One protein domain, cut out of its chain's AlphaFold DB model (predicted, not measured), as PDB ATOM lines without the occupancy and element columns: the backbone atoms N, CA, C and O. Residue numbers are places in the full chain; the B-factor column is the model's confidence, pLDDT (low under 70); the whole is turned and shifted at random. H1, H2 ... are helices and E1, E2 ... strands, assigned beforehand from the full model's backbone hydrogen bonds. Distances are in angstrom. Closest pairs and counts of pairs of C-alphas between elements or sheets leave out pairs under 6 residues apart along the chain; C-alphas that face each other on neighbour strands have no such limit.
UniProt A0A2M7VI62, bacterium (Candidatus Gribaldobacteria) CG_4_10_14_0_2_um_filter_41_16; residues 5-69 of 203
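AT A GLANCE: This is residues 5 to 69 of the 203 residues of a protein of bacterium (Candidatus Gribaldobacteria) CG_4_10_14_0_2_um_filter_41_16 (UniProt A0A2M7VI62). A long two-stranded hairpin of E1 and E2 makes the length of a loose rod, with the short strand E3 beside E2 and residues 32 to 39 sticking out beyond one end as a free loop. After E3 the chain runs on through a tight link of five residues to a single turn of helix, H1, off the sheet. The printed part has 65 residues, with E1, E2, E3 and H1 in that order; the sheet E1 - E2 - E3 is antiparallel, and the class is mostly strand, though under half of the residues are in named elements. It is loose, with a radius of gyration of the C-alphas of 14.2 A, and spans 44 by 20 by 16 A.

HOW THE PARTS SIT: E1, residues 17 to 27, bends by 69 degrees at residue 24. It forms a hairpin with E2, residues 42 to 50, antiparallel at 162 degrees; C-alphas 22 and 46 face each other at 4.4 A, and N 23 and O 45 are within hydrogen-bond range at 2.8 A. E2 forms a second hairpin with E3, residues 56 to 58, antiparallel at 149 degrees; C-alphas 49 and 56 face each other at 4.4 A, and N 48 and O 57 are 2.9 A apart. The three strands form a meander, each the antiparallel neighbour of the one before. H1, residues 64 to 67, is not on the sheet and is apart from E1 and E2; it is too short for an O i to N i+4 pair, and its one O i to N i+3 pair is within range.

IN THESE COORDINATES: E1 begins at C-alpha 17, (40.313, -42.756, -26.244), and measures 24.1 A; E2 measures 25.7 A. H1 ends at C-alpha 67, (34.796, -19.885, -23.740).

THE WHOLE: The C-alphas farthest apart, of Asp 34 and Lys 52, are 43.9 A apart. The link from E1 to E2 is long, with 14 residues. The printed part has no cut, and no printed residue is under 70 in pLDDT.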
ATOM      1  N   LEU A   5      38.750 -31.095 -32.812       95.56
ATOM      2  CA  LEU A   5      38.543 -32.455 -32.312       95.56
ATOM      3  C   LEU A   5      39.865 -33.068 -31.826       95.56
ATOM      4  O   LEU A   5      40.825 -33.168 -32.594       95.56
ATOM      5  N   ARG A   6      39.907 -33.546 -30.579       94.81
ATOM      6  CA  ARG A   6      41.018 -34.341 -30.041       94.81
ATOM      7  C   ARG A   6      40.765 -35.826 -30.319       94.81
ATOM      8  O   ARG A   6      39.922 -36.447 -29.692       94.81
ATOM      9  N   LYS A   7      41.506 -36.401 -31.274       95.62
ATOM     10  CA  LYS A   7      41.399 -37.829 -31.657       95.62
ATOM     11  C   LYS A   7      42.355 -38.758 -30.891       95.62
ATOM     12  O   LYS A   7      42.221 -39.975 -30.962       95.62
ATOM     13  N   LYS A   8      43.346 -38.185 -30.204       96.25
ATOM     14  CA  LYS A   8      44.444 -38.889 -29.529       96.25
ATOM     15  C   LYS A   8      44.520 -38.474 -28.066       96.25
ATOM     16  O   LYS A   8      44.191 -37.335 -27.728       96.25
ATOM     17  N   SER A   9      45.000 -39.390 -27.229       94.81
ATOM     18  CA  SER A   9      45.338 -39.099 -25.834       94.81
ATOM     19  C   SER A   9      46.388 -37.986 -25.753       94.81
ATOM     20  O   SER A   9      47.404 -38.063 -26.444       94.81
ATOM     21  N   LEU A  10      46.172 -36.985 -24.894       93.06
ATOM     22  CA  LEU A  10      47.140 -35.905 -24.650       93.06
ATOM     23  C   LEU A  10      48.417 -36.383 -23.948       93.06
ATOM     24  O   LEU A  10      49.435 -35.704 -24.027       93.06
ATOM     25  N   ILE A  11      48.362 -37.547 -23.296       92.94
ATOM     26  CA  ILE A  11      49.485 -38.132 -22.557       92.94
ATOM     27  C   ILE A  11      50.236 -39.154 -23.407       92.94
ATOM     28  O   ILE A  11      51.451 -39.091 -23.541       92.94
ATOM     29  N   THR A  12      49.520 -40.117 -23.994       93.25
ATOM     30  CA  THR A  12      50.170 -41.229 -24.711       93.25
ATOM     31  C   THR A  12      50.336 -40.972 -26.206       93.25
ATOM     32  O   THR A  12      51.018 -41.743 -26.877       93.25
ATOM     33  N   HIS A  13      49.666 -39.948 -26.749       94.38
ATOM     34  CA  HIS A  13      49.583 -39.642 -28.183       94.38
ATOM     35  C   HIS A  13      49.034 -40.787 -29.060       94.38
ATOM     36  O   HIS A  13      49.133 -40.745 -30.289       94.38
ATOM     37  N   LYS A  14      48.407 -41.802 -28.449       95.56
ATOM     38  CA  LYS A  14      47.798 -42.959 -29.124       95.56
ATOM     39  C   LYS A  14      46.283 -42.774 -29.294       95.56
ATOM     40  O   LYS A  14      45.642 -42.022 -28.555       95.56
ATOM     41  N   ASN A  15      45.708 -43.492 -30.263       95.81
ATOM     42  CA  ASN A  15      44.260 -43.573 -30.504       95.81
ATOM     43  C   ASN A  15      43.609 -44.549 -29.503       95.81
ATOM     44  O   ASN A  15      43.146 -45.621 -29.877       95.81
ATOM     45  N   THR A  16      43.657 -44.221 -28.213       95.88
ATOM     46  CA  THR A  16      43.202 -45.097 -27.112       95.88
ATOM     47  C   THR A  16      42.100 -44.456 -26.276       95.88
ATOM     48  O   THR A  16      41.923 -44.812 -25.111       95.88
ATOM     49  N   LEU A  17      41.417 -43.473 -26.861       96.94
ATOM     50  CA  LEU A  17      40.313 -42.756 -26.244       96.94
ATOM     51  C   LEU A  17      39.016 -43.550 -26.385       96.94
ATOM     52  O   LEU A  17      38.722 -44.084 -27.453       96.94
ATOM     53  N   GLU A  18      38.231 -43.571 -25.319       97.12
ATOM     54  CA  GLU A  18      36.840 -44.002 -25.332       97.12
ATOM     55  C   GLU A  18      35.961 -42.953 -24.662       97.12
ATOM     56  O   GLU A  18      36.419 -42.198 -23.804       97.12
ATOM     57  N   LYS A  19      34.698 -42.886 -25.076       96.94
ATOM     58  CA  LYS A  19      33.753 -41.918 -24.527       96.94
ATOM     59  C   LYS A  19      33.498 -42.234 -23.056       96.94
ATOM     60  O   LYS A  19      33.052 -43.333 -22.750       96.94
ATOM     61  N   LEU A  20      33.715 -41.250 -22.188       95.94
ATOM     62  CA  LEU A  20      33.413 -41.351 -20.763       95.94
ATOM     63  C   LEU A  20      32.002 -40.834 -20.473       95.94
ATOM     64  O   LEU A  20      31.132 -41.582 -20.041       95.94
ATOM     65  N   ILE A  21      31.749 -39.554 -20.751       95.88
ATOM     66  CA  ILE A  21      30.461 -38.908 -20.472       95.88
ATOM     67  C   ILE A  21      30.193 -37.775 -21.465       95.88
ATOM     68  O   ILE A  21      31.104 -37.215 -22.077       95.88
ATOM     69  N   SER A  22      28.916 -37.451 -21.666       96.44
ATOM     70  CA  SER A  22      28.493 -36.295 -22.454       96.44
ATOM     71  C   SER A  22      27.401 -35.533 -21.721       96.44
ATOM     72  O   SER A  22      26.302 -36.056 -21.551       96.44
ATOM     73  N   LEU A  23      27.697 -34.290 -21.356       95.88
ATOM     74  CA  LEU A  23      26.712 -33.335 -20.865       95.88
ATOM     75  C   LEU A  23      26.095 -32.636 -22.077       95.88
ATOM     76  O   LEU A  23      26.802 -32.064 -22.914       95.88
ATOM     77  N   LYS A  24      24.779 -32.767 -22.232       96.38
ATOM     78  CA  LYS A  24      24.052 -32.214 -23.378       96.38
ATOM     79  C   LYS A  24      23.655 -30.774 -23.108       96.38
ATOM     80  O   LYS A  24      23.250 -30.469 -21.995       96.38
ATOM     81  N   LYS A  25      23.730 -29.932 -24.147       94.75
ATOM     82  CA  LYS A  25      23.366 -28.506 -24.077       94.75
ATOM     83  C   LYS A  25      23.997 -27.808 -22.858       94.75
ATOM     84  O   LYS A  25      23.308 -27.162 -22.080       94.75
ATOM     85  N   PHE A  26      25.301 -27.989 -22.675       93.94
ATOM     86  CA  PHE A  26      26.068 -27.333 -21.624       93.94
ATOM     87  C   PHE A  26      26.389 -25.883 -22.044       93.94
ATOM     88  O   PHE A  26      26.733 -25.686 -23.218       93.94
ATOM     89  N   PRO A  27      26.264 -24.883 -21.150       92.38
ATOM     90  CA  PRO A  27      26.623 -23.497 -21.456       92.38
ATOM     91  C   PRO A  27      28.080 -23.382 -21.915       92.38
ATOM     92  O   PRO A  27      28.972 -23.973 -21.310       92.38
ATOM     93  N   VAL A  28      28.331 -22.656 -23.005       91.88
ATOM     94  CA  VAL A  28      29.696 -22.470 -23.533       91.88
ATOM     95  C   VAL A  28      30.513 -21.521 -22.662       91.88
ATOM     96  O   VAL A  28      31.689 -21.785 -22.423       91.88
ATOM     97  N   PHE A  29      29.884 -20.451 -22.183       89.81
ATOM     98  CA  PHE A  29      30.469 -19.493 -21.254       89.81
ATOM     99  C   PHE A  29      30.002 -19.816 -19.829       89.81
ATOM    100  O   PHE A  29      28.815 -20.056 -19.606       89.81
ATOM    101  N   ILE A  30      30.933 -19.841 -18.872       85.00
ATOM    102  CA  ILE A  30      30.661 -20.168 -17.464       85.00
ATOM    103  C   ILE A  30      30.943 -18.928 -16.611       85.00
ATOM    104  O   ILE A  30      31.947 -18.858 -15.916       85.00
ATOM    105  N   GLY A  31      30.069 -17.929 -16.677       84.31
ATOM    106  CA  GLY A  31      30.202 -16.700 -15.898       84.31
ATOM    107  C   GLY A  31      28.856 -16.030 -15.649       84.31
ATOM    108  O   GLY A  31      27.815 -16.513 -16.094       84.31
ATOM    109  N   CYS A  32      28.879 -14.912 -14.928       84.25
ATOM    110  CA  CYS A  32      27.709 -14.051 -14.783       84.25
ATOM    111  C   CYS A  32      27.635 -13.092 -15.974       84.25
ATOM    112  O   CYS A  32      28.652 -12.548 -16.401       84.25
ATOM    113  N   THR A  33      26.435 -12.891 -16.509       85.38
ATOM    114  CA  THR A  33      26.182 -11.986 -17.629       85.38
ATOM    115  C   THR A  33      24.814 -11.337 -17.465       85.38
ATOM    116  O   THR A  33      23.891 -11.973 -16.958       85.38
ATOM    117  N   ASP A  34      24.689 -10.087 -17.907       88.75
ATOM    118  CA  ASP A  34      23.404  -9.380 -18.016       88.75
ATOM    119  C   ASP A  34      22.683  -9.701 -19.337       88.75
ATOM    120  O   ASP A  34      21.577  -9.224 -19.601       88.75
ATOM    121  N   GLN A  35      23.325 -10.502 -20.195       89.56
ATOM    122  CA  GLN A  35      22.751 -10.992 -21.435       89.56
ATOM    123  C   GLN A  35      21.468 -11.786 -21.161       89.56
ATOM    124  O   GLN A  35      21.344 -12.516 -20.175       89.56
ATOM    125  N   LYS A  36      20.512 -11.680 -22.082       94.50
ATOM    126  CA  LYS A  36      19.296 -12.486 -22.042       94.50
ATOM    127  C   LYS A  36      19.617 -13.971 -22.214       94.50
ATOM    128  O   LYS A  36      20.439 -14.350 -23.047       94.50
ATOM    129  N   LYS A  37      18.888 -14.817 -21.488       91.81
ATOM    130  CA  LYS A  37      19.023 -16.282 -21.538       91.81
ATOM    131  C   LYS A  37      18.835 -16.848 -22.950       91.81
ATOM    132  O   LYS A  37      19.426 -17.862 -23.302       91.81
ATOM    133  N   GLU A  38      17.995 -16.223 -23.772       94.81
ATOM    134  CA  GLU A  38      17.730 -16.668 -25.147       94.81
ATOM    135  C   GLU A  38      18.960 -16.553 -26.059       94.81
ATOM    136  O   GLU A  38      19.022 -17.211 -27.096       94.81
ATOM    137  N   GLU A  39      19.939 -15.741 -25.665       92.44
ATOM    138  CA  GLU A  39      21.198 -15.540 -26.376       92.44
ATOM    139  C   GLU A  39      22.302 -16.500 -25.872       92.44
ATOM    140  O   GLU A  39      23.413 -16.504 -26.408       92.44
ATOM    141  N   ASP A  40      22.016 -17.342 -24.865       91.75
ATOM    142  CA  ASP A  40      22.968 -18.322 -24.340       91.75
ATOM    143  C   ASP A  40      23.397 -19.318 -25.426       91.75
ATOM    144  O   ASP A  40      22.591 -19.971 -26.100       91.75
ATOM    145  N   ILE A  41      24.711 -19.495 -25.557       93.12
ATOM    146  CA  ILE A  41      25.292 -20.463 -26.483       93.12
ATOM    147  C   ILE A  41      25.500 -21.783 -25.749       93.12
ATOM    148  O   ILE A  41      26.171 -21.849 -24.719       93.12
ATOM    149  N   PHE A  42      24.989 -22.865 -26.335       94.56
ATOM    150  CA  PHE A  42      25.115 -24.211 -25.784       94.56
ATOM    151  C   PHE A  42      25.926 -25.137 -26.695       94.56
ATOM    152  O   PHE A  42      25.803 -25.117 -27.923       94.56
ATOM    153  N   ALA A  43      26.710 -26.023 -26.084       95.38
ATOM    154  CA  ALA A  43      27.427 -27.102 -26.754       95.38
ATOM    155  C   ALA A  43      27.285 -28.415 -25.982       95.38
ATOM    156  O   ALA A  43      27.045 -28.435 -24.781       95.38
ATOM    157  N   ASN A  44      27.482 -29.550 -26.651       95.50
ATOM    158  CA  ASN A  44      27.689 -30.793 -25.913       95.50
ATOM    159  C   ASN A  44      29.113 -30.795 -25.354       95.50
ATOM    160  O   ASN A  44      30.068 -30.795 -26.134       95.50
ATOM    161  N   MET A  45      29.244 -30.858 -24.033       95.38
ATOM    162  CA  MET A  45      30.526 -31.073 -23.377       95.38
ATOM    163  C   MET A  45      30.777 -32.578 -23.299       95.38
ATOM    164  O   MET A  45      30.017 -33.329 -22.688       95.38
ATOM    165  N   GLU A  46      31.797 -33.040 -24.012       96.12
ATOM    166  CA  GLU A  46      32.089 -34.459 -24.194       96.12
ATOM    167  C   GLU A  46      33.475 -34.765 -23.647       96.12
ATOM    168  O   GLU A  46      34.459 -34.181 -24.105       96.12
ATOM    169  N   PHE A  47      33.541 -35.697 -22.702       96.12
ATOM    170  CA  PHE A  47      34.783 -36.183 -22.121       96.12
ATOM    171  C   PHE A  47      35.081 -37.579 -22.650       96.12
ATOM    172  O   PHE A  47      34.215 -38.458 -22.628       96.12
ATOM    173  N   ASP A  48      36.323 -37.774 -23.074       96.38
ATOM    174  CA  ASP A  48      36.875 -39.080 -23.400       96.38
ATOM    175  C   ASP A  48      37.938 -39.448 -22.351       96.38
ATOM    176  O   ASP A  48      38.654 -38.580 -21.843       96.38
ATOM    177  N   ILE A  49      38.065 -40.738 -22.044       95.50
ATOM    178  CA  ILE A  49      39.103 -41.296 -21.174       95.50
ATOM    179  C   ILE A  49      40.084 -42.136 -21.993       95.50
ATOM    180  O   ILE A  49      39.713 -42.885 -22.896       95.50
ATOM    181  N   CYS A  50      41.375 -42.007 -21.695       95.00
ATOM    182  CA  CYS A  50      42.414 -42.840 -22.282       95.00
ATOM    183  C   CYS A  50      42.538 -44.164 -21.520       95.00
ATOM    184  O   CYS A  50      43.093 -44.188 -20.425       95.00
ATOM    185  N   LYS A  51      42.164 -45.289 -22.138       94.81
ATOM    186  CA  LYS A  51      42.253 -46.624 -21.510       94.81
ATOM    187  C   LYS A  51      43.637 -47.031 -21.014       94.81
ATOM    188  O   LYS A  51      43.753 -47.856 -20.119       94.81
ATOM    189  N   LYS A  52      44.695 -46.499 -21.629       94.19
ATOM    190  CA  LYS A  52      46.076 -46.852 -21.271       94.19
ATOM    191  C   LYS A  52      46.623 -46.059 -20.091       94.19
ATOM    192  O   LYS A  52      47.529 -46.544 -19.433       94.19
ATOM    193  N   SER A  53      46.139 -44.835 -19.877       91.50
ATOM    194  CA  SER A  53      46.706 -43.923 -18.873       91.50
ATOM    195  C   SER A  53      45.695 -43.423 -17.846       91.50
ATOM    196  O   SER A  53      46.084 -42.690 -16.948       91.50
ATOM    197  N   GLY A  54      44.405 -43.725 -18.007       91.44
ATOM    198  CA  GLY A  54      43.321 -43.173 -17.187       91.44
ATOM    199  C   GLY A  54      43.072 -41.674 -17.391       91.44
ATOM    200  O   GLY A  54      42.200 -41.109 -16.744       91.44
ATOM    201  N   PHE A  55      43.814 -41.013 -18.285       91.88
ATOM    202  CA  PHE A  55      43.722 -39.564 -18.469       91.88
ATOM    203  C   PHE A  55      42.391 -39.179 -19.121       91.88
ATOM    204  O   PHE A  55      42.068 -39.688 -20.199       91.88
ATOM    205  N   ILE A  56      41.659 -38.272 -18.480       93.31
ATOM    206  CA  ILE A  56      40.388 -37.730 -18.960       93.31
ATOM    207  C   ILE A  56      40.667 -36.412 -19.683       93.31
ATOM    208  O   ILE A  56      41.457 -35.595 -19.220       93.31
ATOM    209  N   GLN A  57      40.026 -36.201 -20.828       93.25
ATOM    210  CA  GLN A  57      40.178 -34.980 -21.614       93.25
ATOM    211  C   GLN A  57      38.886 -34.615 -22.336       93.25
ATOM    212  O   GLN A  57      38.115 -35.488 -22.742       93.25
ATOM    213  N   LEU A  58      38.692 -33.320 -22.592       94.88
ATOM    214  CA  LEU A  58      37.656 -32.871 -23.517       94.88
ATOM    215  C   LEU A  58      37.913 -33.424 -24.921       94.88
ATOM    216  O   LEU A  58      39.019 -33.324 -25.459       94.88
ATOM    217  N   LYS A  59      36.866 -33.962 -25.539       95.69
ATOM    218  CA  LYS A  59      36.874 -34.444 -26.921       95.69
ATOM    219  C   LYS A  59      36.915 -33.294 -27.923       95.69
ATOM    220  O   LYS A  59      37.587 -33.384 -28.953       95.69
ATOM    221  N   LYS A  60      36.184 -32.216 -27.640       94.50
ATOM    222  CA  LYS A  60      36.045 -31.037 -28.502       94.50
ATOM    223  C   LYS A  60      36.545 -29.810 -27.758       94.50
ATOM    224  O   LYS A  60      36.102 -29.565 -26.645       94.50
ATOM    225  N   LEU A  61      37.427 -29.047 -28.394       93.25
ATOM    226  CA  LEU A  61      37.836 -27.730 -27.924       93.25
ATOM    227  C   LEU A  61      37.064 -26.675 -28.692       93.25
ATOM    228  O   LEU A  61      37.152 -26.614 -29.924       93.25
ATOM    229  N   LEU A  62      36.296 -25.885 -27.957       93.06
ATOM    230  CA  LEU A  62      35.609 -24.729 -28.505       93.06
ATOM    231  C   LEU A  62      36.608 -23.571 -28.705       93.06
ATOM    232  O   LEU A  62      37.702 -23.606 -28.136       93.06
ATOM    233  N   PRO A  63      36.277 -22.583 -29.549       90.56
ATOM    234  CA  PRO A  63      37.076 -21.374 -29.710       90.56
ATOM    235  C   PRO A  63      37.271 -20.662 -28.366       90.56
ATOM    236  O   PRO A  63      36.321 -20.521 -27.596       90.56
ATOM    237  N   ILE A  64      38.508 -20.253 -28.075       84.00
ATOM    238  CA  ILE A  64      38.883 -19.669 -26.778       84.00
ATOM    239  C   ILE A  64      38.145 -18.351 -26.516       84.00
ATOM    240  O   ILE A  64      37.723 -18.098 -25.398       84.00
ATOM    241  N   ASP A  65      37.912 -17.569 -27.567       85.69
ATOM    242  CA  ASP A  65      37.146 -16.324 -27.583       85.69
ATOM    243  C   ASP A  65      35.671 -16.521 -27.201       85.69
ATOM    244  O   ASP A  65      35.055 -15.604 -26.668       85.69
ATOM    245  N   LEU A  66      35.116 -17.719 -27.419       87.94
ATOM    246  CA  LEU A  66      33.761 -18.060 -26.976       87.94
ATOM    247  C   LEU A  66      33.727 -18.558 -25.528       87.94
ATOM    248  O   LEU A  66      32.788 -18.256 -24.803       87.94
ATOM    249  N   VAL A  67      34.725 -19.341 -25.111       86.69
ATOM    250  CA  VAL A  67      34.796 -19.885 -23.740       86.69
ATOM    251  C   VAL A  67      35.157 -18.792 -22.728       86.69
ATOM    252  O   VAL A  67      34.644 -18.791 -21.615       86.69
ATOM    253  N   TYR A  68      36.006 -17.847 -23.134       80.44
ATOM    254  CA  TYR A  68      36.496 -16.724 -22.333       80.44
ATOM    255  C   TYR A  68      35.973 -15.388 -22.880       80.44
ATOM    256  O   TYR A  68      36.709 -14.406 -22.961       80.44
ATOM    257  N   SER A  69      34.698 -15.342 -23.278       82.44
ATOM    258  CA  SER A  69      34.062 -14.124 -23.802       82.44
ATOM    259  C   SER A  69      33.908 -13.013 -22.756       82.44
ATOM    260  O   SER A  69      33.597 -11.876 -23.100       82.44
TER     261      SER A  69